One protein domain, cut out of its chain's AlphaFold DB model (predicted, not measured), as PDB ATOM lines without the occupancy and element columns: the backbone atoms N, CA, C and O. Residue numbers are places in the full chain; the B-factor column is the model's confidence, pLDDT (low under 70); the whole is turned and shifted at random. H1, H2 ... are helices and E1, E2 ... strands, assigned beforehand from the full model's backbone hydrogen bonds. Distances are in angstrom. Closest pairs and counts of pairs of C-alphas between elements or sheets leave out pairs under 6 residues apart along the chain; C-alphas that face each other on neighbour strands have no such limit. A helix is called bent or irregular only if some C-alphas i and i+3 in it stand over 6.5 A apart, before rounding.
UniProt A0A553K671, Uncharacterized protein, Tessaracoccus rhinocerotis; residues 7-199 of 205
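What this domain is: This is residues 7 to 199 of the 205 residues of an uncharacterized protein of Tessaracoccus rhinocerotis (UniProt A0A553K671). The model is an elongated body with helices at one end and in the middle and two small sheets towards the other end. In the helical part H1, H5 and H8 touch one another, their centres making a triangle, H6 folds back from the end of H5, and H2 makes the far end; in the other part the pair E3 and E4 lies between H4 and H7, with the hairpin E1 and E2 and the long link of residues 79 to 99 beyond it. The printed part has 193 residues, with eight named helices and four named strands in the order H1, H2, H3, H4, E1, E2, E3, H5, H6, E4, H7, H8, and the class is mostly helix. Each sheet has two antiparallel strands, E1 - E2 and E3 - E4. The whole is compact, with a radius of gyration of the C-alphas of 18.6 A, and the C-alphas span 59 by 31 by 29 A.

Where its parts are: H1 is residues 7 to 24, 20.5 A long from C-alpha 7 at (148.173, 167.264, 129.418); it has a kink of 80 degrees near residue 14 and is irregular, with C-alphas 13 and 16 8.0 A apart. H2, the longest helix, is residues 29 to 48, 28.8 A long. H3 is residues 54 to 58 and H4 residues 68 to 78, 15.2 A long. E1 is residues 100 to 102, E2 residues 108 to 110 and E3 residues 114 to 118, where C-alpha 114 is at (139.816, 185.727, 106.840). H5 is residues 123 to 134, 14.2 A long and only just irregular, with C-alphas 129 and 132 7.0 A apart. H6 is residues 139 to 146, E4 residues 151 to 155, 12.9 A long, and H7 residues 156 to 169, 19.8 A long. H8 is residues 185 to 197, 17.6 A long, only just irregular, with C-alphas 187 and 190 6.9 A apart, and C-alpha 197 is at (147.563, 184.321, 128.263).

How they stand to each other: H5 is the hub and touches four helices. H1 touches it with residues 12 to 17 alone, the closest C-alphas being those of Gly 14 and Asn 129 at 4.6 A, at a steep tilt of 39 degrees, the same way. H8 touches H5 at Val 130 and Glu 189, whose C-alphas are the closest at 6.2 A, at a shallow tilt of 11 degrees, opposite ways. H1 and H8 touch at a steep tilt of 51 degrees, opposite ways, their closest C-alphas being those of Phe 17 and Val 192 at 6.0 A. Helix packing is mostly crossed, but only just: of 3 such tilted pairs 1 is shallow. H6 touches H5 only at the corner, and H3 and H5 only just touch, with 3 pairs of C-alphas within 8 A. H2 touches no helix but is near H1. E3 and E4 are antiparallel, with N 115 and O 154 at 2.8 A, within hydrogen-bond range. The closest C-alphas of H4 and E4, Val 73 and Glu 152, are 6.4 A apart; those of E3 and H7, Cys 114 and Gly 156, 4.9 A. E1 and E2 form a hairpin, with N 101 and O 109 within hydrogen-bond range at 2.8 A, and the closest C-alphas of E1 and E4, Val 101 and Leu 153, are 6.8 A apart. Every O i to N i+4 pair is within hydrogen-bond range in H2, H3, H4, H6 and H7, against 11 of 14 in H1, 5 of 8 in H5 and 7 of 9 in H8.

The domain as a whole: The two C-alphas farthest apart, those of Ala 30 and Asp 98, are 59.2 A apart. The printed part has no cut. The links from H4 to E1, with 21 residues, and from H7 to H8, with 15, are long; residues 85 to 86 pair antiparallel with residues 100 to 101 of E1. The mean pLDDT of the printed part is 95.2, and no printed residue is under 70.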
ATOM      1  N   LYS A   7     147.929 166.271 128.356       94.19
ATOM      2  CA  LYS A   7     148.173 167.264 129.418       94.19
ATOM      3  C   LYS A   7     147.713 168.681 129.043       94.19
ATOM      4  O   LYS A   7     147.236 169.405 129.904       94.19
ATOM      5  N   ILE A   8     147.851 169.070 127.773       94.88
ATOM      6  CA  ILE A   8     147.418 170.378 127.268       94.88
ATOM      7  C   ILE A   8     145.894 170.393 127.174       94.88
ATOM      8  O   ILE A   8     145.259 171.310 127.676       94.88
ATOM      9  N   VAL A   9     145.302 169.331 126.631       95.31
ATOM     10  CA  VAL A   9     143.842 169.191 126.537       95.31
ATOM     11  C   VAL A   9     143.185 169.231 127.922       95.31
ATOM     12  O   VAL A   9     142.190 169.923 128.112       95.31
ATOM     13  N   ASP A  10     143.756 168.545 128.915       95.62
ATOM     14  CA  ASP A  10     143.249 168.535 130.292       95.62
ATOM     15  C   ASP A  10     143.332 169.928 130.943       95.62
ATOM     16  O   ASP A  10     142.404 170.349 131.635       95.62
ATOM     17  N   LEU A  11     144.421 170.668 130.698       95.56
ATOM     18  CA  LEU A  11     144.571 172.054 131.147       95.56
ATOM     19  C   LEU A  11     143.531 172.972 130.490       95.56
ATOM     20  O   LEU A  11     142.865 173.742 131.187       95.56
ATOM     21  N   ALA A  12     143.329 172.839 129.179       95.19
ATOM     22  CA  ALA A  12     142.334 173.607 128.442       95.19
ATOM     23  C   ALA A  12     140.894 173.273 128.862       95.19
ATOM     24  O   ALA A  12     140.037 174.150 128.896       95.19
ATOM     25  N   ASN A  13     140.623 172.028 129.257       95.94
ATOM     26  CA  ASN A  13     139.318 171.564 129.732       95.94
ATOM     27  C   ASN A  13     139.100 171.808 131.244       95.94
ATOM     28  O   ASN A  13     138.521 170.973 131.941       95.94
ATOM     29  N   GLY A  14     139.536 172.963 131.760       95.19
ATOM     30  CA  GLY A  14     139.312 173.397 133.149       95.19
ATOM     31  C   GLY A  14     140.450 173.074 134.124       95.19
ATOM     32  O   GLY A  14     140.356 173.368 135.317       95.19
ATOM     33  N   GLY A  15     141.534 172.452 133.657       95.44
ATOM     34  CA  GLY A  15     142.684 172.133 134.501       95.44
ATOM     35  C   GLY A  15     143.470 173.365 134.963       95.44
ATOM     36  O   GLY A  15     144.047 173.327 136.051       95.44
ATOM     37  N   ILE A  16     143.466 174.466 134.202       96.38
ATOM     38  CA  ILE A  16     144.138 175.714 134.611       96.38
ATOM     39  C   ILE A  16     143.419 176.336 135.805       96.38
ATOM     40  O   ILE A  16     144.081 176.660 136.788       96.38
ATOM     41  N   PHE A  17     142.083 176.400 135.788       96.75
ATOM     42  CA  PHE A  17     141.296 176.822 136.953       96.75
ATOM     43  C   PHE A  17     141.683 176.019 138.202       96.75
ATOM     44  O   PHE A  17     142.058 176.591 139.225       96.75
ATOM     45  N   LYS A  18     141.683 174.681 138.104       94.75
ATOM     46  CA  LYS A  18     142.039 173.800 139.229       94.75
ATOM     47  C   LYS A  18     143.458 174.052 139.735       94.75
ATOM     48  O   LYS A  18     143.682 174.090 140.944       94.75
ATOM     49  N   ARG A  19     144.412 174.252 138.820       95.12
ATOM     50  CA  ARG A  19     145.807 174.573 139.149       95.12
ATOM     51  C   ARG A  19     145.914 175.905 139.886       95.12
ATOM     52  O   ARG A  19     146.586 175.966 140.913       95.12
ATOM     53  N   VAL A  20     145.252 176.946 139.387       95.50
ATOM     54  CA  VAL A  20     145.257 178.282 139.995       95.50
ATOM     55  C   VAL A  20     144.623 178.244 141.379       95.50
ATOM     56  O   VAL A  20     145.236 178.726 142.331       95.50
ATOM     57  N   VAL A  21     143.463 177.596 141.520       94.94
ATOM     58  CA  VAL A  21     142.806 177.384 142.816       94.94
ATOM     59  C   VAL A  21     143.746 176.682 143.796       94.94
ATOM     60  O   VAL A  21     143.955 177.171 144.901       94.94
ATOM     61  N   ALA A  22     144.376 175.575 143.399       92.88
ATOM     62  CA  ALA A  22     145.274 174.832 144.282       92.88
ATOM     63  C   ALA A  22     146.525 175.630 144.693       92.88
ATOM     64  O   ALA A  22     146.976 175.516 145.833       92.88
ATOM     65  N   LYS A  23     147.088 176.415 143.768       93.56
ATOM     66  CA  LYS A  23     148.348 177.146 143.960       93.56
ATOM     67  C   LYS A  23     148.171 178.457 144.724       93.56
ATOM     68  O   LYS A  23     149.034 178.809 145.520       93.56
ATOM     69  N   HIS A  24     147.092 179.187 144.456       93.38
ATOM     70  CA  HIS A  24     146.918 180.563 144.928       93.38
ATOM     71  C   HIS A  24     145.833 180.718 145.995       93.38
ATOM     72  O   HIS A  24     145.776 181.767 146.633       93.38
ATOM     73  N   PHE A  25     144.996 179.698 146.216       92.69
ATOM     74  CA  PHE A  25     143.873 179.776 147.145       92.69
ATOM     75  C   PHE A  25     143.953 178.679 148.216       92.69
ATOM     76  O   PHE A  25     143.856 177.471 147.965       92.69
ATOM     77  N   HIS A  26     144.095 179.109 149.468       91.88
ATOM     78  CA  HIS A  26     144.193 178.229 150.637       91.88
ATOM     79  C   HIS A  26     142.813 177.806 151.158       91.88
ATOM     80  O   HIS A  26     142.516 177.915 152.344       91.88
ATOM     81  N   PHE A  27     141.953 177.318 150.264       93.50
ATOM     82  CA  PHE A  27     140.644 176.802 150.646       93.50
ATOM     83  C   PHE A  27     140.751 175.579 151.560       93.50
ATOM     84  O   PHE A  27     141.656 174.749 151.414       93.50
ATOM     85  N   SER A  28     139.781 175.447 152.469       94.81
ATOM     86  CA  SER A  28     139.659 174.273 153.331       94.81
ATOM     87  C   SER A  28     139.491 172.993 152.502       94.81
ATOM     88  O   SER A  28     139.038 173.028 151.353       94.81
ATOM     89  N   LYS A  29     139.806 171.837 153.098       94.00
ATOM     90  CA  LYS A  29     139.552 170.534 152.465       94.00
ATOM     91  C   LYS A  29     138.082 170.393 152.046       94.00
ATOM     92  O   LYS A  29     137.821 170.022 150.906       94.00
ATOM     93  N   ALA A  30     137.154 170.772 152.925       95.50
ATOM     94  CA  ALA A  30     135.719 170.720 152.652       95.50
ATOM     95  C   ALA A  30     135.324 171.595 151.449       95.50
ATOM     96  O   ALA A  30     134.568 171.160 150.585       95.50
ATOM     97  N   THR A  31     135.885 172.803 151.340       95.75
ATOM     98  CA  THR A  31     135.637 173.703 150.203       95.75
ATOM     99  C   THR A  31     136.161 173.112 148.893       95.75
ATOM    100  O   THR A  31     135.468 173.152 147.881       95.75
ATOM    101  N   ARG A  32     137.358 172.508 148.893       93.50
ATOM    102  CA  ARG A  32     137.915 171.844 147.699       93.50
ATOM    103  C   ARG A  32     137.054 170.662 147.255       93.50
ATOM    104  O   ARG A  32     136.727 170.549 146.078       93.50
ATOM    105  N   GLU A  33     136.617 169.836 148.203       95.31
ATOM    106  CA  GLU A  33     135.700 168.723 147.934       95.31
ATOM    107  C   GLU A  33     134.346 169.208 147.391       95.31
ATOM    108  O   GLU A  33     133.779 168.572 146.499       95.31
ATOM    109  N   ALA A  34     133.845 170.348 147.879       96.88
ATOM    110  CA  ALA A  34     132.628 170.976 147.372       96.88
ATOM    111  C   ALA A  34     132.793 171.486 145.930       96.88
ATOM    112  O   ALA A  34     131.905 171.258 145.109       96.88
ATOM    113  N   ILE A  35     133.936 172.096 145.589       96.56
ATOM    114  CA  ILE A  35     134.260 172.493 144.207       96.56
ATOM    115  C   ILE A  35     134.282 171.260 143.296       96.56
ATOM    116  O   ILE A  35     133.660 171.263 142.233       96.56
ATOM    117  N   ASP A  36     134.956 170.182 143.698       95.44
ATOM    118  CA  ASP A  36     135.013 168.953 142.899       95.44
ATOM    119  C   ASP A  36     133.630 168.310 142.732       95.44
ATOM    120  O   ASP A  36     133.291 167.813 141.655       95.44
ATOM    121  N   LYS A  37     132.803 168.338 143.785       97.19
ATOM    122  CA  LYS A  37     131.410 167.880 143.728       97.19
ATOM    123  C   LYS A  37     130.583 168.720 142.755       97.19
ATOM    124  O   LYS A  37     129.818 168.144 141.989       97.19
ATOM    125  N   ALA A  38     130.758 170.041 142.738       97.12
ATOM    126  CA  ALA A  38     130.057 170.924 141.809       97.12
ATOM    127  C   ALA A  38     130.364 170.582 140.342       97.12
ATOM    128  O   ALA A  38     129.448 170.499 139.526       97.12
ATOM    129  N   HIS A  39     131.630 170.295 140.018       96.62
ATOM    130  CA  HIS A  39     132.018 169.852 138.676       96.62
ATOM    131  C   HIS A  39     131.362 168.518 138.299       96.62
ATOM    132  O   HIS A  39     130.752 168.426 137.238       96.62
ATOM    133  N   ARG A  40     131.421 167.509 139.183       96.75
ATOM    134  CA  ARG A  40     130.780 166.204 138.930       96.75
ATOM    135  C   ARG A  40     129.276 166.339 138.706       96.75
ATOM    136  O   ARG A  40     128.752 165.776 137.753       96.75
ATOM    137  N   ASN A  41     128.599 167.127 139.539       97.00
ATOM    138  CA  ASN A  41     127.164 167.369 139.402       97.00
ATOM    139  C   ASN A  41     126.823 168.019 138.050       97.00
ATOM    140  O   ASN A  41     125.830 167.646 137.427       97.00
ATOM    141  N   ALA A  42     127.636 168.975 137.590       96.12
ATOM    142  CA  ALA A  42     127.452 169.609 136.287       96.12
ATOM    143  C   ALA A  42     127.639 168.614 135.131       96.12
ATOM    144  O   ALA A  42     126.840 168.603 134.192       96.12
ATOM    145  N   ASP A  43     128.656 167.754 135.214       94.81
ATOM    146  CA  ASP A  43     128.923 166.715 134.215       94.81
ATOM    147  C   ASP A  43     127.778 165.688 134.155       94.81
ATOM    148  O   ASP A  43     127.290 165.361 133.071       94.81
ATOM    149  N   GLU A  44     127.277 165.243 135.310       96.12
ATOM    150  CA  GLU A  44     126.117 164.351 135.407       96.12
ATOM    151  C   GLU A  44     124.841 164.990 134.842       96.12
ATOM    152  O   GLU A  44     124.089 164.342 134.109       96.12
ATOM    153  N   ALA A  45     124.590 166.267 135.143       93.69
ATOM    154  CA  ALA A  45     123.444 166.995 134.606       93.69
ATOM    155  C   ALA A  45     123.519 167.116 133.074       93.69
ATOM    156  O   ALA A  45     122.525 166.890 132.380       93.69
ATOM    157  N   ALA A  46     124.705 167.403 132.533       92.88
ATOM    158  CA  ALA A  46     124.928 167.508 131.095       92.88
ATOM    159  C   ALA A  46     124.820 166.162 130.368       92.88
ATOM    160  O   ALA A  46     124.396 166.123 129.214       92.88
ATOM    161  N   ALA A  47     125.180 165.062 131.035       92.38
ATOM    162  CA  ALA A  47     124.971 163.715 130.515       92.38
ATOM    163  C   ALA A  47     123.477 163.370 130.408       92.38
ATOM    164  O   ALA A  47     123.071 162.702 129.459       92.38
ATOM    165  N   ARG A  48     122.647 163.853 131.345       93.00
ATOM    166  CA  ARG A  48     121.185 163.655 131.315       93.00
ATOM    167  C   ARG A  48     120.486 164.511 130.259       93.00
ATOM    168  O   ARG A  48     119.508 164.054 129.679       93.00
ATOM    169  N   ASN A  49     120.962 165.734 130.020       89.12
ATOM    170  CA  ASN A  49     120.370 166.655 129.047       89.12
ATOM    171  C   ASN A  49     121.441 167.273 128.124       89.12
ATOM    172  O   ASN A  49     121.936 168.376 128.388       89.12
ATOM    173  N   PRO A  50     121.845 166.564 127.053       86.31
ATOM    174  CA  PRO A  50     122.942 166.993 126.198       86.31
ATOM    175  C   PRO A  50     122.554 168.156 125.273       86.31
ATOM    176  O   PRO A  50     121.573 168.105 124.538       86.31
ATOM    177  N   ILE A  51     123.402 169.188 125.232       84.94
ATOM    178  CA  ILE A  51     123.267 170.330 124.315       84.94
ATOM    179  C   ILE A  51     124.088 170.080 123.041       84.94
ATOM    180  O   ILE A  51     125.302 169.881 123.114       84.94
ATOM    181  N   THR A  52     123.446 170.152 121.870       77.06
ATOM    182  CA  THR A  52     124.047 169.843 120.552       77.06
ATOM    183  C   THR A  52     124.857 170.991 119.935       77.06
ATOM    184  O   THR A  52     125.631 170.769 119.008       77.06
ATOM    185  N   ARG A  53     124.732 172.223 120.451       87.50
ATOM    186  CA  ARG A  53     125.484 173.415 120.002       87.50
ATOM    187  C   ARG A  53     126.043 174.207 121.183       87.50
ATOM    188  O   ARG A  53     125.734 175.385 121.360       87.50
ATOM    189  N   ARG A  54     126.860 173.538 122.004       93.25
ATOM    190  CA  ARG A  54     127.387 174.076 123.272       93.25
ATOM    191  C   ARG A  54     128.024 175.452 123.125       93.25
ATOM    192  O   ARG A  54     127.671 176.346 123.876       93.25
ATOM    193  N   ARG A  55     128.868 175.653 122.108       93.75
ATOM    194  CA  ARG A  55     129.500 176.953 121.838       93.75
ATOM    195  C   ARG A  55     128.473 178.083 121.779       93.75
ATOM    196  O   ARG A  55     128.560 179.044 122.534       93.75
ATOM    197  N   ASN A  56     127.463 177.938 120.923       94.75
ATOM    198  CA  ASN A  56     126.451 178.977 120.741       94.75
ATOM    199  C   ASN A  56     125.587 179.140 121.992       94.75
ATOM    200  O   ASN A  56     125.218 180.264 122.323       94.75
ATOM    201  N   ALA A  57     125.263 178.042 122.681       95.81
ATOM    202  CA  ALA A  57     124.489 178.080 123.918       95.81
ATOM    203  C   ALA A  57     125.238 178.785 125.062       95.81
ATOM    204  O   ALA A  57     124.608 179.471 125.856       95.81
ATOM    205  N   TYR A  58     126.562 178.628 125.130       97.38
ATOM    206  CA  TYR A  58     127.380 179.083 126.253       97.38
ATOM    207  C   TYR A  58     128.005 180.453 126.025       97.38
ATOM    208  O   TYR A  58     127.759 181.358 126.812       97.38
ATOM    209  N   VAL A  59     128.771 180.624 124.947       96.94
ATOM    210  CA  VAL A  59     129.515 181.868 124.680       96.94
ATOM    211  C   VAL A  59     128.873 182.730 123.592       96.94
ATOM    212  O   VAL A  59     129.142 183.917 123.509       96.94
ATOM    213  N   GLY A  60     127.958 182.182 122.788       95.88
ATOM    214  CA  GLY A  60     127.251 182.956 121.760       95.88
ATOM    215  C   GLY A  60     127.935 182.916 120.396       95.88
ATOM    216  O   GLY A  60     128.569 181.916 120.072       95.88
ATOM    217  N   SER A  61     127.720 183.948 119.576       94.81
ATOM    218  CA  SER A  61     128.266 184.083 118.215       94.81
ATOM    219  C   SER A  61     129.591 184.851 118.224       94.81
ATOM    220  O   SER A  61     129.825 185.648 119.121       94.81
ATOM    221  N   THR A  62     130.452 184.621 117.228       94.94
ATOM    222  CA  THR A  62     131.658 185.449 117.043       94.94
ATOM    223  C   THR A  62     131.235 186.777 116.410       94.94
ATOM    224  O   THR A  62     130.382 186.730 115.514       94.94
ATOM    225  N   PRO A  63     131.784 187.928 116.832       96.62
ATOM    226  CA  PRO A  63     131.552 189.200 116.156       96.62
ATOM    227  C   PRO A  63     131.938 189.150 114.673       96.62
ATOM    228  O   PRO A  63     132.798 188.377 114.253       96.62
ATOM    229  N   SER A  64     131.292 189.988 113.862       96.31
ATOM    230  CA  SER A  64     131.643 190.137 112.447       96.31
ATOM    231  C   SER A  64     132.889 191.009 112.297       96.31
ATOM    232  O   SER A  64     133.014 192.014 112.996       96.31
ATOM    233  N   LYS A  65     133.737 190.718 111.304       94.94
ATOM    234  CA  LYS A  65     134.832 191.611 110.881       94.94
ATOM    235  C   LYS A  65     134.360 193.008 110.447       94.94
ATOM    236  O   LYS A  65     135.132 193.950 110.499       94.94
ATOM    237  N   LYS A  66     133.076 193.147 110.087       94.31
ATOM    238  CA  LYS A  66     132.423 194.427 109.747       94.31
ATOM    239  C   LYS A  66     131.744 195.122 110.935       94.31
ATOM    240  O   LYS A  66     131.112 196.152 110.756       94.31
ATOM    241  N   SER A  67     131.751 194.510 112.121       95.94
ATOM    242  CA  SER A  67     131.204 195.138 113.334       95.94
ATOM    243  C   SER A  67     132.232 196.073 113.967       95.94
ATOM    244  O   SER A  67     133.410 195.973 113.634       95.94
ATOM    245  N   GLN A  68     131.815 196.896 114.937       96.25
ATOM    246  CA  GLN A  68     132.735 197.750 115.698       96.25
ATOM    247  C   GLN A  68     133.921 196.957 116.269       96.25
ATOM    248  O   GLN A  68     135.065 197.333 116.058       96.25
ATOM    249  N   VAL A  69     133.661 195.790 116.874       97.94
ATOM    250  CA  VAL A  69     134.718 194.902 117.397       97.94
ATOM    251  C   VAL A  69     135.681 194.467 116.289       97.94
ATOM    252  O   VAL A  69     136.889 194.438 116.485       97.94
ATOM    253  N   GLY A  70     135.156 194.143 115.105       97.69
ATOM    254  CA  GLY A  70     135.976 193.773 113.950       97.69
ATOM    255  C   GLY A  70     136.865 194.917 113.460       97.69
ATOM    256  O   GLY A  70     138.044 194.706 113.193       97.69
ATOM    257  N   GLN A  71     136.326 196.135 113.409       96.62
ATOM    258  CA  GLN A  71     137.080 197.336 113.045       96.62
ATOM    259  C   GLN A  71     138.157 197.672 114.076       96.62
ATOM    260  O   GLN A  71     139.264 198.055 113.700       96.62
ATOM    261  N   ASP A  72     137.866 197.486 115.362       97.81
ATOM    262  CA  ASP A  72     138.836 197.695 116.435       97.81
ATOM    263  C   ASP A  72     139.990 196.681 116.335       97.81
ATOM    264  O   ASP A  72     141.153 197.053 116.499       97.81
ATOM    265  N   VAL A  73     139.701 195.425 115.961       98.25
ATOM    266  CA  VAL A  73     140.733 194.416 115.660       98.25
ATOM    267  C   VAL A  73     141.584 194.821 114.459       98.25
ATOM    268  O   VAL A  73     142.810 194.747 114.550       98.25
ATOM    269  N   ILE A  74     140.967 195.263 113.355       98.06
ATOM    270  CA  ILE A  74     141.683 195.723 112.151       98.06
ATOM    271  C   ILE A  74     142.616 196.880 112.510       98.06
ATOM    272  O   ILE A  74     143.816 196.793 112.266       98.06
ATOM    273  N   ARG A  75     142.084 197.916 113.165       97.44
ATOM    274  CA  ARG A  75     142.839 199.096 113.599       97.44
ATOM    275  C   ARG A  75     144.025 198.722 114.479       97.44
ATOM    276  O   ARG A  75     145.123 199.239 114.295       97.44
ATOM    277  N   ARG A  76     143.813 197.823 115.442       97.69
ATOM    278  CA  ARG A  76     144.883 197.358 116.326       97.69
ATOM    279  C   ARG A  76     145.960 196.607 115.542       97.69
ATOM    280  O   ARG A  76     147.130 196.905 115.733       97.69
ATOM    281  N   MET A  77     145.578 195.668 114.670       97.94
ATOM    282  CA  MET A  77     146.523 194.863 113.880       97.94
ATOM    283  C   MET A  77     147.271 195.671 112.807       97.94
ATOM    284  O   MET A  77     148.390 195.308 112.435       97.94
ATOM    285  N   ASP A  78     146.669 196.751 112.312       97.38
ATOM    286  CA  ASP A  78     147.316 197.752 111.458       97.38
ATOM    287  C   ASP A  78     148.368 198.565 112.230       97.38
ATOM    288  O   ASP A  78     149.477 198.766 111.748       97.38
ATOM    289  N   GLY A  79     148.077 198.926 113.483       96.56
ATOM    290  CA  GLY A  79     149.015 199.620 114.373       96.56
ATOM    291  C   GLY A  79     150.136 198.755 114.971       96.56
ATOM    292  O   GLY A  79     150.973 199.269 115.717       96.56
ATOM    293  N   GLU A  80     150.173 197.448 114.696       96.44
ATOM    294  CA  GLU A  80     151.235 196.554 115.172       96.44
ATOM    295  C   GLU A  80     152.587 196.829 114.484       96.44
ATOM    296  O   GLU A  80     152.678 197.442 113.423       96.44
ATOM    297  N   THR A  81     153.686 196.356 115.082       95.69
ATOM    298  CA  THR A  81     155.037 196.496 114.514       95.69
ATOM    299  C   THR A  81     155.739 195.132 114.424       95.69
ATOM    300  O   THR A  81     156.160 194.608 115.456       95.69
ATOM    301  N   PRO A  82     155.927 194.556 113.217       94.81
ATOM    302  CA  PRO A  82     155.426 195.036 111.925       94.81
ATOM    303  C   PRO A  82     153.896 194.888 111.807       94.81
ATOM    304  O   PRO A  82     153.337 193.995 112.447       94.81
ATOM    305  N   PRO A  83     153.233 195.686 110.952       96.50
ATOM    306  CA  PRO A  83     151.794 195.582 110.756       96.50
ATOM    307  C   PRO A  83     151.425 194.224 110.155       96.50
ATOM    308  O   PRO A  83     152.122 193.690 109.278       96.50
ATOM    309  N   ARG A  84     150.314 193.657 110.633       97.56
ATOM    310  CA  ARG A  84     149.706 192.433 110.079       97.56
ATOM    311  C   ARG A  84     148.488 192.719 109.208       97.56
ATOM    312  O   ARG A  84     147.903 191.780 108.672       97.56
ATOM    313  N   ILE A  85     148.151 193.989 109.034       98.06
ATOM    314  CA  ILE A  85     147.171 194.494 108.077       98.06
ATOM    315  C   ILE A  85     147.898 195.365 107.048       98.06
ATOM    316  O   ILE A  85     148.939 195.951 107.340       98.06
ATOM    317  N   ARG A  86     147.387 195.399 105.818       97.25
ATOM    318  CA  ARG A  86     147.754 196.394 104.803       97.25
ATOM    319  C   ARG A  86     146.552 196.695 103.913       97.25
ATOM    320  O   ARG A  86     145.656 195.861 103.814       97.25
ATOM    321  N   GLY A  87     146.569 197.848 103.248       95.50
ATOM    322  CA  GLY A  87     145.485 198.272 102.353       95.50
ATOM    323  C   GLY A  87     144.234 198.782 103.074       95.50
ATOM    324  O   GLY A  87     143.230 199.033 102.423       95.50
ATOM    325  N   TRP A  88     144.285 198.938 104.401       96.62
ATOM    326  CA  TRP A  88     143.217 199.558 105.182       96.62
ATOM    327  C   TRP A  88     143.437 201.068 105.291       96.62
ATOM    328  O   TRP A  88     144.562 201.510 105.526       96.62
ATOM    329  N   ASP A  89     142.365 201.841 105.124       94.19
ATOM    330  CA  ASP A  89     142.367 203.292 105.279       94.19
ATOM    331  C   ASP A  89     141.558 203.678 106.534       94.19
ATOM    332  O   ASP A  89     140.343 203.453 106.574       94.19
ATOM    333  N   PRO A  90     142.191 204.250 107.576       91.69
ATOM    334  CA  PRO A  90     141.491 204.648 108.794       91.69
ATOM    335  C   PRO A  90     140.476 205.784 108.585       91.69
ATOM    336  O   PRO A  90     139.587 205.929 109.428       91.69
ATOM    337  N   ASP A  91     140.574 206.563 107.499       94.12
ATOM    338  CA  ASP A  91     139.588 207.596 107.150       94.12
ATOM    339  C   ASP A  91     138.302 206.984 106.558       94.12
ATOM    340  O   ASP A  91     137.229 207.589 106.633       94.12
ATOM    341  N   TYR A  92     138.385 205.751 106.040       93.25
ATOM    342  CA  TYR A  92     137.267 204.977 105.492       93.25
ATOM    343  C   TYR A  92     137.205 203.571 106.120       93.25
ATOM    344  O   TYR A  92     137.328 202.566 105.422       93.25
ATOM    345  N   PRO A  93     136.961 203.458 107.441       90.94
ATOM    346  CA  PRO A  93     137.115 202.202 108.183       90.94
ATOM    347  C   PRO A  93     136.134 201.092 107.769       90.94
ATOM    348  O   PRO A  93     136.369 199.922 108.076       90.94
ATOM    349  N   ASP A  94     135.040 201.457 107.094       91.12
ATOM    350  CA  ASP A  94     134.042 200.535 106.548       91.12
ATOM    351  C   ASP A  94     134.413 199.994 105.154       91.12
ATOM    352  O   ASP A  94     133.835 198.989 104.722       91.12
ATOM    353  N   ASP A  95     135.353 200.636 104.447       93.75
ATOM    354  CA  ASP A  95     135.860 200.134 103.171       93.75
ATOM    355  C   ASP A  95     136.938 199.081 103.426       93.75
ATOM    356  O   ASP A  95     138.032 199.340 103.924       93.75
ATOM    357  N   LEU A  96     136.574 197.844 103.110       93.75
ATOM    358  CA  LEU A  96     137.361 196.653 103.390       93.75
ATOM    359  C   LEU A  96     137.823 195.949 102.108       93.75
ATOM    360  O   LEU A  96     138.234 194.792 102.171       93.75
ATOM    361  N   THR A  97     137.707 196.622 100.959       91.75
ATOM    362  CA  THR A  97     137.848 196.019  99.624       91.75
ATOM    363  C   THR A  97     139.262 195.509  99.350       91.75
ATOM    364  O   THR A  97     139.415 194.392  98.869       91.75
ATOM    365  N   ASP A  98     140.279 196.287  99.722       94.25
ATOM    366  CA  ASP A  98     141.695 195.995  99.441       94.25
ATOM    367  C   ASP A  98     142.478 195.573 100.699       94.25
ATOM    368  O   ASP A  98     143.714 195.529 100.715       94.25
ATOM    369  N   VAL A  99     141.759 195.283 101.790       97.81
ATOM    370  CA  VAL A  99     142.379 194.946 103.070       97.81
ATOM    371  C   VAL A  99     142.924 193.529 103.020       97.81
ATOM    372  O   VAL A  99     142.190 192.566 102.793       97.81
ATOM    373  N   GLN A 100     144.209 193.391 103.333       98.31
ATOM    374  CA  GLN A 100     144.882 192.103 103.414       98.31
ATOM    375  C   GLN A 100     145.442 191.844 104.809       98.31
ATOM    376  O   GLN A 100     145.964 192.740 105.471       98.31
ATOM    377  N   VAL A 101     145.378 190.582 105.226       98.31
ATOM    378  CA  VAL A 101     145.820 190.092 106.532       98.31
ATOM    379  C   VAL A 101     147.033 189.190 106.360       98.31
ATOM    380  O   VAL A 101     147.063 188.313 105.493       98.31
ATOM    381  N   LYS A 102     148.045 189.380 107.204       97.94
ATOM    382  CA  LYS A 102     149.229 188.526 107.237       97.94
ATOM    383  C   LYS A 102     148.963 187.273 108.070       97.94
ATOM    384  O   LYS A 102     148.776 187.355 109.282       97.94
ATOM    385  N   GLY A 103     148.981 186.111 107.423       95.50
ATOM    386  CA  GLY A 103     148.860 184.810 108.073       95.50
ATOM    387  C   GLY A 103     150.088 184.438 108.905       95.50
ATOM    388  O   GLY A 103     151.180 184.988 108.734       95.50
ATOM    389  N   SER A 104     149.926 183.442 109.780       91.50
ATOM    390  CA  SER A 104     151.027 182.871 110.571       91.50
ATOM    391  C   SER A 104     152.093 182.181 109.710       91.50
ATOM    392  O   SER A 104     153.233 182.030 110.142       91.50
ATOM    393  N   ASP A 105     151.756 181.823 108.469       93.75
ATOM    394  CA  ASP A 105     152.688 181.311 107.461       93.75
ATOM    395  C   ASP A 105     153.477 182.421 106.733       93.75
ATOM    396  O   ASP A 105     154.281 182.140 105.842       93.75
ATOM    397  N   GLY A 106     153.246 183.685 107.101       95.19
ATOM    398  CA  GLY A 106     153.913 184.860 106.551       95.19
ATOM    399  C   GLY A 106     153.326 185.387 105.241       95.19
ATOM    400  O   GLY A 106     153.820 186.409 104.753       95.19
ATOM    401  N   LYS A 107     152.294 184.744 104.674       97.31
ATOM    402  CA  LYS A 107     151.638 185.192 103.436       97.31
ATOM    403  C   LYS A 107     150.538 186.212 103.712       97.31
ATOM    404  O   LYS A 107     150.008 186.291 104.815       97.31
ATOM    405  N   TRP A 108     150.203 186.991 102.687       97.94
ATOM    406  CA  TRP A 108     149.082 187.927 102.711       97.94
ATOM    407  C   TRP A 108     147.845 187.281 102.096       97.94
ATOM    408  O   TRP A 108     147.951 186.613 101.068       97.94
ATOM    409  N   TYR A 109     146.702 187.496 102.733       98.06
ATOM    410  CA  TYR A 109     145.400 186.965 102.349       98.06
ATOM    411  C   TYR A 109     144.392 188.100 102.282       98.06
ATOM    412  O   TYR A 109     144.474 189.014 103.098       98.06
ATOM    413  N   GLU A 110     143.431 188.025 101.369       98.00
ATOM    414  CA  GLU A 110     142.316 188.971 101.358       98.00
ATOM    415  C   GLU A 110     141.507 188.854 102.653       98.00
ATOM    416  O   GLU A 110     141.279 187.756 103.174       98.00
ATOM    417  N   LEU A 111     141.048 189.987 103.188       97.31
ATOM    418  CA  LEU A 111     140.237 190.017 104.405       97.31
ATOM    419  C   LEU A 111     138.939 189.213 104.242       97.31
ATOM    420  O   LEU A 111     138.422 188.665 105.221       97.31
ATOM    421  N   GLU A 112     138.398 189.115 103.024       95.44
ATOM    422  CA  GLU A 112     137.222 188.294 102.727       95.44
ATOM    423  C   GLU A 112     137.437 186.820 103.104       95.44
ATOM    424  O   GLU A 112     136.554 186.236 103.739       95.44
ATOM    425  N   ASP A 113     138.639 186.291 102.863       96.19
ATOM    426  CA  ASP A 113     139.045 184.913 103.165       96.19
ATOM    427  C   ASP A 113     139.509 184.714 104.615       96.19
ATOM    428  O   ASP A 113     139.972 183.632 104.990       96.19
ATOM    429  N   CYS A 114     139.411 185.753 105.443       97.06
ATOM    430  CA  CYS A 114     139.816 185.727 106.840       97.06
ATOM    431  C   CYS A 114     138.617 185.667 107.799       97.06
ATOM    432  O   CYS A 114     137.546 186.239 107.558       97.06
ATOM    433  N   ASP A 115     138.846 185.009 108.932       96.38
ATOM    434  CA  ASP A 115     137.923 184.852 110.048       96.38
ATOM    435  C   ASP A 115     138.397 185.647 111.272       96.38
ATOM    436  O   ASP A 115     139.585 185.914 111.445       96.38
ATOM    437  N   MET A 116     137.460 185.957 112.170       96.94
ATOM    438  CA  MET A 116     137.762 186.417 113.528       96.94
ATOM    439  C   MET A 116     138.147 185.203 114.388       96.94
ATOM    440  O   MET A 116     137.280 184.523 114.951       96.94
ATOM    441  N   GLY A 117     139.443 184.901 114.447       95.38
ATOM    442  CA  GLY A 117     140.011 183.863 115.304       95.38
ATOM    443  C   GLY A 117     140.137 184.361 116.741       95.38
ATOM    444  O   GLY A 117     140.441 185.531 116.958       95.38
ATOM    445  N   HIS A 118     139.891 183.503 117.734       94.75
ATOM    446  CA  HIS A 118     140.117 183.893 119.130       94.75
ATOM    447  C   HIS A 118     141.605 183.754 119.454       94.75
ATOM    448  O   HIS A 118     142.177 182.682 119.276       94.75
ATOM    449  N   SER A 119     142.223 184.826 119.932       92.69
ATOM    450  CA  SER A 119     143.650 184.881 120.254       92.69
ATOM    451  C   SER A 119     143.872 185.984 121.292       92.69
ATOM    452  O   SER A 119     143.238 187.028 121.177       92.69
ATOM    453  N   PRO A 120     144.716 185.787 122.322       92.62
ATOM    454  CA  PRO A 120     145.599 184.638 122.540       92.62
ATOM    455  C   PRO A 120     144.926 183.425 123.202       92.62
ATOM    456  O   PRO A 120     145.581 182.401 123.383       92.62
ATOM    457  N   ILE A 121     143.654 183.530 123.601       94.94
ATOM    458  CA  ILE A 121     142.934 182.479 124.332       94.94
ATOM    459  C   ILE A 121     141.756 181.992 123.489       94.94
ATOM    460  O   ILE A 121     140.827 182.750 123.224       94.94
ATOM    461  N   ASP A 122     141.738 180.704 123.142       94.38
ATOM    462  CA  ASP A 122     140.593 180.106 122.456       94.38
ATOM    463  C   ASP A 122     139.306 180.195 123.287       94.38
ATOM    464  O   ASP A 122     139.305 179.917 124.489       94.38
ATOM    465  N   ALA A 123     138.166 180.427 122.629       95.88
ATOM    466  CA  ALA A 123     136.862 180.523 123.293       95.88
ATOM    467  C   ALA A 123     136.494 179.292 124.142       95.88
ATOM    468  O   ALA A 123     135.901 179.424 125.213       95.88
ATOM    469  N   VAL A 124     136.851 178.082 123.689       96.31
ATOM    470  CA  VAL A 124     136.611 176.846 124.456       96.31
ATOM    471  C   VAL A 124     137.480 176.791 125.713       96.31
ATOM    472  O   VAL A 124     137.002 176.388 126.772       96.31
ATOM    473  N   THR A 125     138.728 177.248 125.616       96.94
ATOM    474  CA  THR A 125     139.688 177.288 126.721       96.94
ATOM    475  C   THR A 125     139.284 178.345 127.751       96.94
ATOM    476  O   THR A 125     139.271 178.041 128.948       96.94
ATOM    477  N   TYR A 126     138.881 179.542 127.302       98.06
ATOM    478  CA  TYR A 126     138.299 180.583 128.155       98.06
ATOM    479  C   TYR A 126     137.053 180.066 128.876       98.06
ATOM    480  O   TYR A 126     136.990 180.095 130.104       98.06
ATOM    481  N   TRP A 127     136.081 179.526 128.134       98.38
ATOM    482  CA  TRP A 127     134.843 179.019 128.720       98.38
ATOM    483  C   TRP A 127     135.128 177.976 129.800       98.38
ATOM    484  O   TRP A 127     134.612 178.065 130.911       98.38
ATOM    485  N   ASN A 128     135.992 177.010 129.501       98.19
ATOM    486  CA  ASN A 128     136.260 175.897 130.400       98.19
ATOM    487  C   ASN A 128     136.976 176.291 131.699       98.19
ATOM    488  O   ASN A 128     136.882 175.539 132.671       98.19
ATOM    489  N   ASN A 129     137.680 177.425 131.718       98.00
ATOM    490  CA  ASN A 129     138.475 177.876 132.862       98.00
ATOM    491  C   ASN A 129     137.926 179.135 133.552       98.00
ATOM    492  O   ASN A 129     138.291 179.387 134.696       98.00
ATOM    493  N   VAL A 130     137.055 179.901 132.896       98.06
ATOM    494  CA  VAL A 130     136.504 181.161 133.415       98.06
ATOM    495  C   VAL A 130     135.002 181.234 133.145       98.06
ATOM    496  O   VAL A 130     134.202 181.176 134.077       98.06
ATOM    497  N   GLY A 131     134.597 181.282 131.871       98.19
ATOM    498  CA  GLY A 131     133.212 181.594 131.499       98.19
ATOM    499  C   GLY A 131     132.158 180.643 132.085       98.19
ATOM    500  O   GLY A 131     131.078 181.079 132.483       98.19
ATOM    501  N   ARG A 132     132.471 179.346 132.223       98.00
ATOM    502  CA  ARG A 132     131.535 178.336 132.751       98.00
ATOM    503  C   ARG A 132     131.114 178.576 134.199       98.00
ATOM    504  O   ARG A 132     130.108 178.000 134.609       98.00
ATOM    505  N   TYR A 133     131.877 179.373 134.945       98.31
ATOM    506  CA  TYR A 133     131.619 179.705 136.346       98.31
ATOM    507  C   TYR A 133     130.767 180.971 136.508       98.31
ATOM    508  O   TYR A 133     130.068 181.098 137.508       98.31
ATOM    509  N   HIS A 134     130.770 181.862 135.511       97.94
ATOM    510  CA  HIS A 134     129.827 182.988 135.418       97.94
ATOM    511  C   HIS A 134     128.468 182.562 134.860       97.94
ATOM    512  O   HIS A 134     127.427 183.115 135.208       97.94
ATOM    513  N   GLY A 135     128.478 181.538 134.007       97.19
ATOM    514  CA  GLY A 135     127.288 180.932 133.431       97.19
ATOM    515  C   GLY A 135     127.064 181.294 131.959       97.19
ATOM    516  O   GLY A 135     127.704 182.192 131.409       97.19
ATOM    517  N   PRO A 136     126.171 180.562 131.267       97.25
ATOM    518  CA  PRO A 136     125.950 180.734 129.834       97.25
ATOM    519  C   PRO A 136     125.473 182.150 129.489       97.25
ATOM    520  O   PRO A 136     124.442 182.596 129.990       97.25
ATOM    521  N   ARG A 137     126.184 182.827 128.581       96.31
ATOM    522  CA  ARG A 137     125.864 184.169 128.064       96.31
ATOM    523  C   ARG A 137     125.641 185.226 129.153       96.31
ATOM    524  O   ARG A 137     124.846 186.145 128.916       96.31
ATOM    525  N   SER A 138     126.312 185.087 130.300       97.94
ATOM    526  CA  SER A 138     126.370 186.135 131.321       97.94
ATOM    527  C   SER A 138     126.988 187.415 130.751       97.94
ATOM    528  O   SER A 138     127.576 187.398 129.667       97.94
ATOM    529  N   GLU A 139     126.859 188.522 131.478       97.94
ATOM    530  CA  GLU A 139     127.487 189.797 131.115       97.94
ATOM    531  C   GLU A 139     129.004 189.637 130.953       97.94
ATOM    532  O   GLU A 139     129.521 189.905 129.880       97.94
ATOM    533  N   GLN A 140     129.680 188.995 131.909       98.12
ATOM    534  CA  GLN A 140     131.130 188.758 131.877       98.12
ATOM    535  C   GLN A 140     131.572 187.936 130.657       98.12
ATOM    536  O   GLN A 140     132.606 188.206 130.048       98.12
ATOM    537  N   VAL A 141     130.781 186.925 130.272       98.31
ATOM    538  CA  VAL A 141     131.062 186.123 129.072       98.31
ATOM    539  C   VAL A 141     130.858 186.949 127.804       98.31
ATOM    540  O   VAL A 141     131.600 186.769 126.841       98.31
ATOM    541  N   ARG A 142     129.860 187.839 127.776       98.00
ATOM    542  CA  ARG A 142     129.624 188.728 126.631       98.00
ATOM    543  C   ARG A 142     130.713 189.774 126.510       98.00
ATOM    544  O   ARG A 142     131.222 189.922 125.409       98.00
ATOM    545  N   ASP A 143     131.098 190.398 127.616       98.00
ATOM    546  CA  ASP A 143     132.162 191.396 127.660       98.00
ATOM    547  C   ASP A 143     133.454 190.812 127.083       98.00
ATOM    548  O   ASP A 143     134.038 191.397 126.174       98.00
ATOM    549  N   TRP A 144     133.825 189.592 127.494       98.12
ATOM    550  CA  TRP A 144     134.974 188.879 126.925       98.12
ATOM    551  C   TRP A 144     134.821 188.599 125.418       98.12
ATOM    552  O   TRP A 144     135.758 188.786 124.647       98.12
ATOM    553  N   MET A 145     133.630 188.179 124.979       98.06
ATOM    554  CA  MET A 145     133.312 187.890 123.570       98.06
ATOM    555  C   MET A 145     133.209 189.136 122.676       98.06
ATOM    556  O   MET A 145     133.168 189.001 121.453       98.06
ATOM    557  N   THR A 146     133.116 190.334 123.251       97.75
ATOM    558  CA  THR A 146     133.064 191.609 122.514       97.75
ATOM    559  C   THR A 146     134.316 192.457 122.688       97.75
ATOM    560  O   THR A 146     134.395 193.539 122.118       97.75
ATOM    561  N   ASP A 147     135.292 191.972 123.445       97.88
ATOM    562  CA  ASP A 147     136.578 192.628 123.615       97.88
ATOM    563  C   ASP A 147     137.492 192.301 122.413       97.88
ATOM    564  O   ASP A 147     137.809 191.125 122.185       97.88
ATOM    565  N   PRO A 148     137.913 193.309 121.621       98.00
ATOM    566  CA  PRO A 148     138.765 193.103 120.451       98.00
ATOM    567  C   PRO A 148     140.129 192.491 120.800       98.00
ATOM    568  O   PRO A 148     140.743 191.857 119.941       98.00
ATOM    569  N   ASP A 149     140.595 192.595 122.049       96.88
ATOM    570  CA  ASP A 149     141.865 191.996 122.460       96.88
ATOM    571  C   ASP A 149     141.836 190.469 122.566       96.88
ATOM    572  O   ASP A 149     142.898 189.843 122.615       96.88
ATOM    573  N   ASN A 150     140.646 189.862 122.523       97.25
ATOM    574  CA  ASN A 150     140.464 188.409 122.483       97.25
ATOM    575  C   ASN A 150     140.360 187.852 121.057       97.25
ATOM    576  O   ASN A 150     140.048 186.669 120.878       97.25
ATOM    577  N   TYR A 151     140.628 188.681 120.045       97.50
ATOM    578  CA  TYR A 151     140.537 188.314 118.639       97.50
ATOM    579  C   TYR A 151     141.797 188.651 117.858       97.50
ATOM    580  O   TYR A 151     142.536 189.571 118.185       97.50
ATOM    581  N   GLU A 152     142.000 187.947 116.755       96.81
ATOM    582  CA  GLU A 152     142.818 188.396 115.636       96.81
ATOM    583  C   GLU A 152     142.177 187.939 114.324       96.81
ATOM    584  O   GLU A 152     141.407 186.974 114.291       96.81
ATOM    585  N   LEU A 153     142.494 188.618 113.227       97.88
ATOM    586  CA  LEU A 153     142.109 188.147 111.905       97.88
ATOM    587  C   LEU A 153     143.051 187.023 111.477       97.88
ATOM    588  O   LEU A 153     144.271 187.186 111.472       97.88
ATOM    589  N   GLN A 154     142.476 185.881 111.112       96.19
ATOM    590  CA  GLN A 154     143.219 184.701 110.685       96.19
ATOM    591  C   GLN A 154     142.729 184.235 109.316       96.19
ATOM    592  O   GLN A 154     141.517 184.153 109.111       96.19
ATOM    593  N   PRO A 155     143.625 183.853 108.391       96.81
ATOM    594  CA  PRO A 155     143.216 183.215 107.146       96.81
ATOM    595  C   PRO A 155     142.369 181.969 107.422       96.81
ATOM    596  O   PRO A 155     142.775 181.091 108.189       96.81
ATOM    597  N   GLY A 156     141.213 181.868 106.767       94.12
ATOM    598  CA  GLY A 156     140.228 180.807 106.980       94.12
ATOM    599  C   GLY A 156     140.814 179.389 106.935       94.12
ATOM    600  O   GLY A 156     140.532 178.602 107.839       94.12
ATOM    601  N   PRO A 157     141.688 179.033 105.970       91.75
ATOM    602  CA  PRO A 157     142.315 177.711 105.938       91.75
ATOM    603  C   PRO A 157     143.150 177.380 107.184       91.75
ATOM    604  O   PRO A 157     143.178 176.223 107.606       91.75
ATOM    605  N   ILE A 158     143.812 178.383 107.771       92.00
ATOM    606  CA  ILE A 158     144.636 178.234 108.978       92.00
ATOM    607  C   ILE A 158     143.718 178.071 110.194       92.00
ATOM    608  O   ILE A 158     143.789 177.051 110.874       92.00
ATOM    609  N   ASN A 159     142.766 178.991 110.377       91.19
ATOM    610  CA  ASN A 159     141.779 178.948 111.463       91.19
ATOM    611  C   ASN A 159     140.989 177.620 111.483       91.19
ATOM    612  O   ASN A 159     140.814 176.976 112.519       91.19
ATOM    613  N   GLN A 160     140.558 177.139 110.313       90.50
ATOM    614  CA  GLN A 160     139.866 175.853 110.182       90.50
ATOM    615  C   GLN A 160     140.772 174.657 110.501       90.50
ATOM    616  O   GLN A 160     140.303 173.656 111.057       90.50
ATOM    617  N   ALA A 161     142.055 174.720 110.133       90.25
ATOM    618  CA  ALA A 161     143.013 173.673 110.461       90.25
ATOM    619  C   ALA A 161     143.241 173.586 111.974       90.25
ATOM    620  O   ALA A 161     143.160 172.481 112.520       90.25
ATOM    621  N   ASP A 162     143.423 174.724 112.639       89.25
ATOM    622  CA  ASP A 162     143.603 174.811 114.089       89.25
ATOM    623  C   ASP A 162     142.367 174.282 114.822       89.25
ATOM    624  O   ASP A 162     142.466 173.353 115.632       89.25
ATOM    625  N   GLY A 163     141.171 174.739 114.432       88.94
ATOM    626  CA  GLY A 163     139.909 174.246 114.988       88.94
ATOM    627  C   GLY A 163     139.723 172.731 114.823       88.94
ATOM    628  O   GLY A 163     139.262 172.045 115.742       88.94
ATOM    629  N   ARG A 164     140.138 172.161 113.682       91.12
ATOM    630  CA  ARG A 164     140.108 170.708 113.447       91.12
ATOM    631  C   ARG A 164     141.107 169.960 114.331       91.12
ATOM    632  O   ARG A 164     140.759 168.902 114.859       91.12
ATOM    633  N   ILE A 165     142.328 170.472 114.502       92.75
ATOM    634  CA  ILE A 165     143.339 169.868 115.388       92.75
ATOM    635  C   ILE A 165     142.833 169.882 116.833       92.75
ATOM    636  O   ILE A 165     142.871 168.847 117.503       92.75
ATOM    637  N   MET A 166     142.286 171.006 117.300       92.62
ATOM    638  CA  MET A 166     141.683 171.124 118.630       92.62
ATOM    639  C   MET A 166     140.533 170.127 118.825       92.62
ATOM    640  O   MET A 166     140.529 169.364 119.796       92.62
ATOM    641  N   GLY A 167     139.595 170.058 117.876       91.44
ATOM    642  CA  GLY A 167     138.484 169.105 117.918       91.44
ATOM    643  C   GLY A 167     138.963 167.650 117.989       91.44
ATOM    644  O   GLY A 167     138.536 166.894 118.860       91.44
ATOM    645  N   ASN A 168     139.937 167.280 117.152       93.06
ATOM    646  CA  ASN A 168     140.537 165.939 117.135       93.06
ATOM    647  C   ASN A 168     141.334 165.595 118.404       93.06
ATOM    648  O   ASN A 168     141.587 164.411 118.672       93.06
ATOM    649  N   SER A 169     141.751 166.616 119.152       94.69
ATOM    650  CA  SER A 169     142.489 166.488 120.408       94.69
ATOM    651  C   SER A 169     141.571 166.381 121.625       94.69
ATOM    652  O   SER A 169     142.013 165.911 122.668       94.69
ATOM    653  N   GLY A 170     140.294 166.760 121.501       94.44
ATOM    654  CA  GLY A 170     139.312 166.670 122.585       94.44
ATOM    655  C   GLY A 170     139.083 167.975 123.350       94.44
ATOM    656  O   GLY A 170     138.600 167.943 124.484       94.44
ATOM    657  N   PHE A 171     139.399 169.125 122.750       94.75
ATOM    658  CA  PHE A 171     138.936 170.409 123.275       94.75
ATOM    659  C   PHE A 171     137.418 170.456 123.129       94.75
ATOM    660  O   PHE A 171     136.882 170.371 122.024       94.75
ATOM    661  N   THR A 172     136.709 170.545 124.249       93.38
ATOM    662  CA  THR A 172     135.248 170.499 124.243       93.38
ATOM    663  C   THR A 172     134.680 171.427 125.294       93.38
ATOM    664  O   THR A 172     135.213 171.538 126.396       93.38
ATOM    665  N   TYR A 173     133.583 172.096 124.950       96.12
ATOM    666  CA  TYR A 173     132.867 172.959 125.878       96.12
ATOM    667  C   TYR A 173     132.275 172.105 127.003       96.12
ATOM    668  O   TYR A 173     131.372 171.289 126.775       96.12
ATOM    669  N   GLN A 174     132.788 172.300 128.212       96.31
ATOM    670  CA  GLN A 174     132.320 171.654 129.432       96.31
ATOM    671  C   GLN A 174     131.017 172.311 129.922       96.31
ATOM    672  O   GLN A 174     130.725 173.442 129.535       96.31
ATOM    673  N   PRO A 175     130.177 171.643 130.725       96.69
ATOM    674  CA  PRO A 175     128.934 172.251 131.200       96.69
ATOM    675  C   PRO A 175     129.169 173.420 132.170       96.69
ATOM    676  O   PRO A 175     130.215 173.463 132.822       96.69
ATOM    677  N   PRO A 176     128.222 174.364 132.302       97.19
ATOM    678  CA  PRO A 176     128.311 175.417 133.313       97.19
ATOM    679  C   PRO A 176     128.386 174.825 134.727       97.19
ATOM    680  O   PRO A 176     127.800 173.777 134.994       97.19
ATOM    681  N   VAL A 177     129.119 175.486 135.623       97.50
ATOM    682  CA  VAL A 177     129.340 175.041 137.006       97.50
ATOM    683  C   VAL A 177     128.973 176.170 137.952       97.50
ATOM    684  O   VAL A 177     129.550 177.248 137.883       97.50
ATOM    685  N   THR A 178     128.067 175.896 138.885       96.56
ATOM    686  CA  THR A 178     127.827 176.782 140.026       96.56
ATOM    687  C   THR A 178     128.858 176.478 141.105       96.56
ATOM    688  O   THR A 178     128.918 175.352 141.604       96.56
ATOM    689  N   LEU A 179     129.693 177.460 141.438       96.00
ATOM    690  CA  LEU A 179     130.667 177.328 142.518       96.00
ATOM    691  C   LEU A 179     129.957 177.282 143.884       96.00
ATOM    692  O   LEU A 179     128.884 177.867 144.032       96.00
ATOM    693  N   PRO A 180     130.511 176.554 144.870       96.06
ATOM    694  CA  PRO A 180     129.939 176.511 146.210       96.06
ATOM    695  C   PRO A 180     130.082 177.860 146.929       96.06
ATOM    696  O   PRO A 180     130.967 178.654 146.606       96.06
ATOM    697  N   ASP A 181     129.260 178.071 147.956       92.56
ATOM    698  CA  ASP A 181     129.299 179.280 148.783       92.56
ATOM    699  C   ASP A 181     130.709 179.572 149.320       92.56
ATOM    700  O   ASP A 181     131.451 178.676 149.738       92.56
ATOM    701  N   GLY A 182     131.080 180.854 149.313       90.50
ATOM    702  CA  GLY A 182     132.405 181.316 149.730       90.50
ATOM    703  C   GLY A 182     133.509 181.131 148.683       90.50
ATOM    704  O   GLY A 182     134.666 181.439 148.972       90.50
ATOM    705  N   VAL A 183     133.180 180.654 147.477       95.38
ATOM    706  CA  VAL A 183     134.098 180.600 146.332       95.38
ATOM    707  C   VAL A 183     133.583 181.528 145.238       95.38
ATOM    708  O   VAL A 183     132.673 181.182 144.489       95.38
ATOM    709  N   ASP A 184     134.189 182.706 145.141       95.06
ATOM    710  CA  ASP A 184     133.820 183.725 144.160       95.06
ATOM    711  C   ASP A 184     134.764 183.687 142.950       95.06
ATOM    712  O   ASP A 184     135.988 183.824 143.082       95.06
ATOM    713  N   ILE A 185     134.186 183.504 141.759       96.38
ATOM    714  CA  ILE A 185     134.930 183.504 140.499       96.38
ATOM    715  C   ILE A 185     135.619 184.847 140.249       96.38
ATOM    716  O   ILE A 185     136.739 184.836 139.745       96.38
ATOM    717  N   ALA A 186     135.047 185.977 140.673       95.81
ATOM    718  CA  ALA A 186     135.634 187.299 140.451       95.81
ATOM    719  C   ALA A 186     137.009 187.458 141.129       95.81
ATOM    720  O   ALA A 186     137.867 188.202 140.656       95.81
ATOM    721  N   VAL A 187     137.257 186.715 142.215       96.00
ATOM    722  CA  VAL A 187     138.551 186.710 142.917       96.00
ATOM    723  C   VAL A 187     139.561 185.781 142.228       96.00
ATOM    724  O   VAL A 187     140.771 186.019 142.269       96.00
ATOM    725  N   ILE A 188     139.083 184.707 141.597       96.94
ATOM    726  CA  ILE A 188     139.916 183.663 140.981       96.94
ATOM    727  C   ILE A 188     140.301 184.028 139.542       96.94
ATOM    728  O   ILE A 188     141.446 183.811 139.134       96.94
ATOM    729  N   GLU A 189     139.362 184.595 138.788       97.00
ATOM    730  CA  GLU A 189     139.459 184.874 137.357       97.00
ATOM    731  C   GLU A 189     140.729 185.631 136.941       97.00
ATOM    732  O   GLU A 189     141.390 185.143 136.023       97.00
ATOM    733  N   PRO A 190     141.157 186.730 137.598       96.75
ATOM    734  CA  PRO A 190     142.330 187.481 137.141       96.75
ATOM    735  C   PRO A 190     143.597 186.622 137.038       96.75
ATOM    736  O   PRO A 190     144.351 186.728 136.071       96.75
ATOM    737  N   ARG A 191     143.796 185.702 137.992       96.19
ATOM    738  CA  ARG A 191     144.939 184.772 137.995       96.19
ATOM    739  C   ARG A 191     144.797 183.677 136.943       96.19
ATOM    740  O   ARG A 191     145.791 183.219 136.389       96.19
ATOM    741  N   VAL A 192     143.569 183.239 136.672       97.06
ATOM    742  CA  VAL A 192     143.302 182.262 135.609       97.06
ATOM    743  C   VAL A 192     143.562 182.881 134.241       97.06
ATOM    744  O   VAL A 192     144.218 182.247 133.421       97.06
ATOM    745  N   LEU A 193     143.113 184.115 134.003       95.62
ATOM    746  CA  LEU A 193     143.372 184.839 132.758       95.62
ATOM    747  C   LEU A 193     144.871 185.094 132.544       95.62
ATOM    748  O   LEU A 193     145.353 184.950 131.424       95.62
ATOM    749  N   GLU A 194     145.625 185.407 133.601       94.00
ATOM    750  CA  GLU A 194     147.089 185.531 133.540       94.00
ATOM    751  C   GLU A 194     147.764 184.218 133.100       94.00
ATOM    752  O   GLU A 194     148.575 184.204 132.170       94.00
ATOM    753  N   ASP A 195     147.385 183.098 133.718       93.94
ATOM    754  CA  ASP A 195     147.886 181.772 133.347       93.94
ATOM    755  C   ASP A 195     147.468 181.380 131.915       93.94
ATOM    756  O   ASP A 195     148.234 180.723 131.208       93.94
ATOM    757  N   LEU A 196     146.265 181.778 131.481       94.06
ATOM    758  CA  LEU A 196     145.725 181.491 130.151       94.06
ATOM    759  C   LEU A 196     146.440 182.262 129.040       94.06
ATOM    760  O   LEU A 196     146.711 181.678 127.996       94.06
ATOM    761  N   LYS A 197     146.800 183.533 129.254       89.62
ATOM    762  CA  LYS A 197     147.563 184.321 128.263       89.62
ATOM    763  C   LYS A 197     148.903 183.666 127.906       89.62
ATOM    764  O   LYS A 197     149.375 183.791 126.781       89.62
ATOM    765  N   ASN A 198     149.485 182.936 128.856       85.31
ATOM    766  CA  ASN A 198     150.746 182.211 128.694       85.31
ATOM    767  C   ASN A 198     150.551 180.723 128.362       85.31
ATOM    768  O   ASN A 198     151.523 179.976 128.225       85.31
ATOM    769  N   PHE A 199     149.307 180.257 128.262       85.44
ATOM    770  CA  PHE A 199     149.005 178.867 127.984       85.44
ATOM    771  C   PHE A 199     149.127 178.590 126.485       85.44
ATOM    772  O   PHE A 199     148.209 178.836 125.710       85.44
TER     773      PHE A 199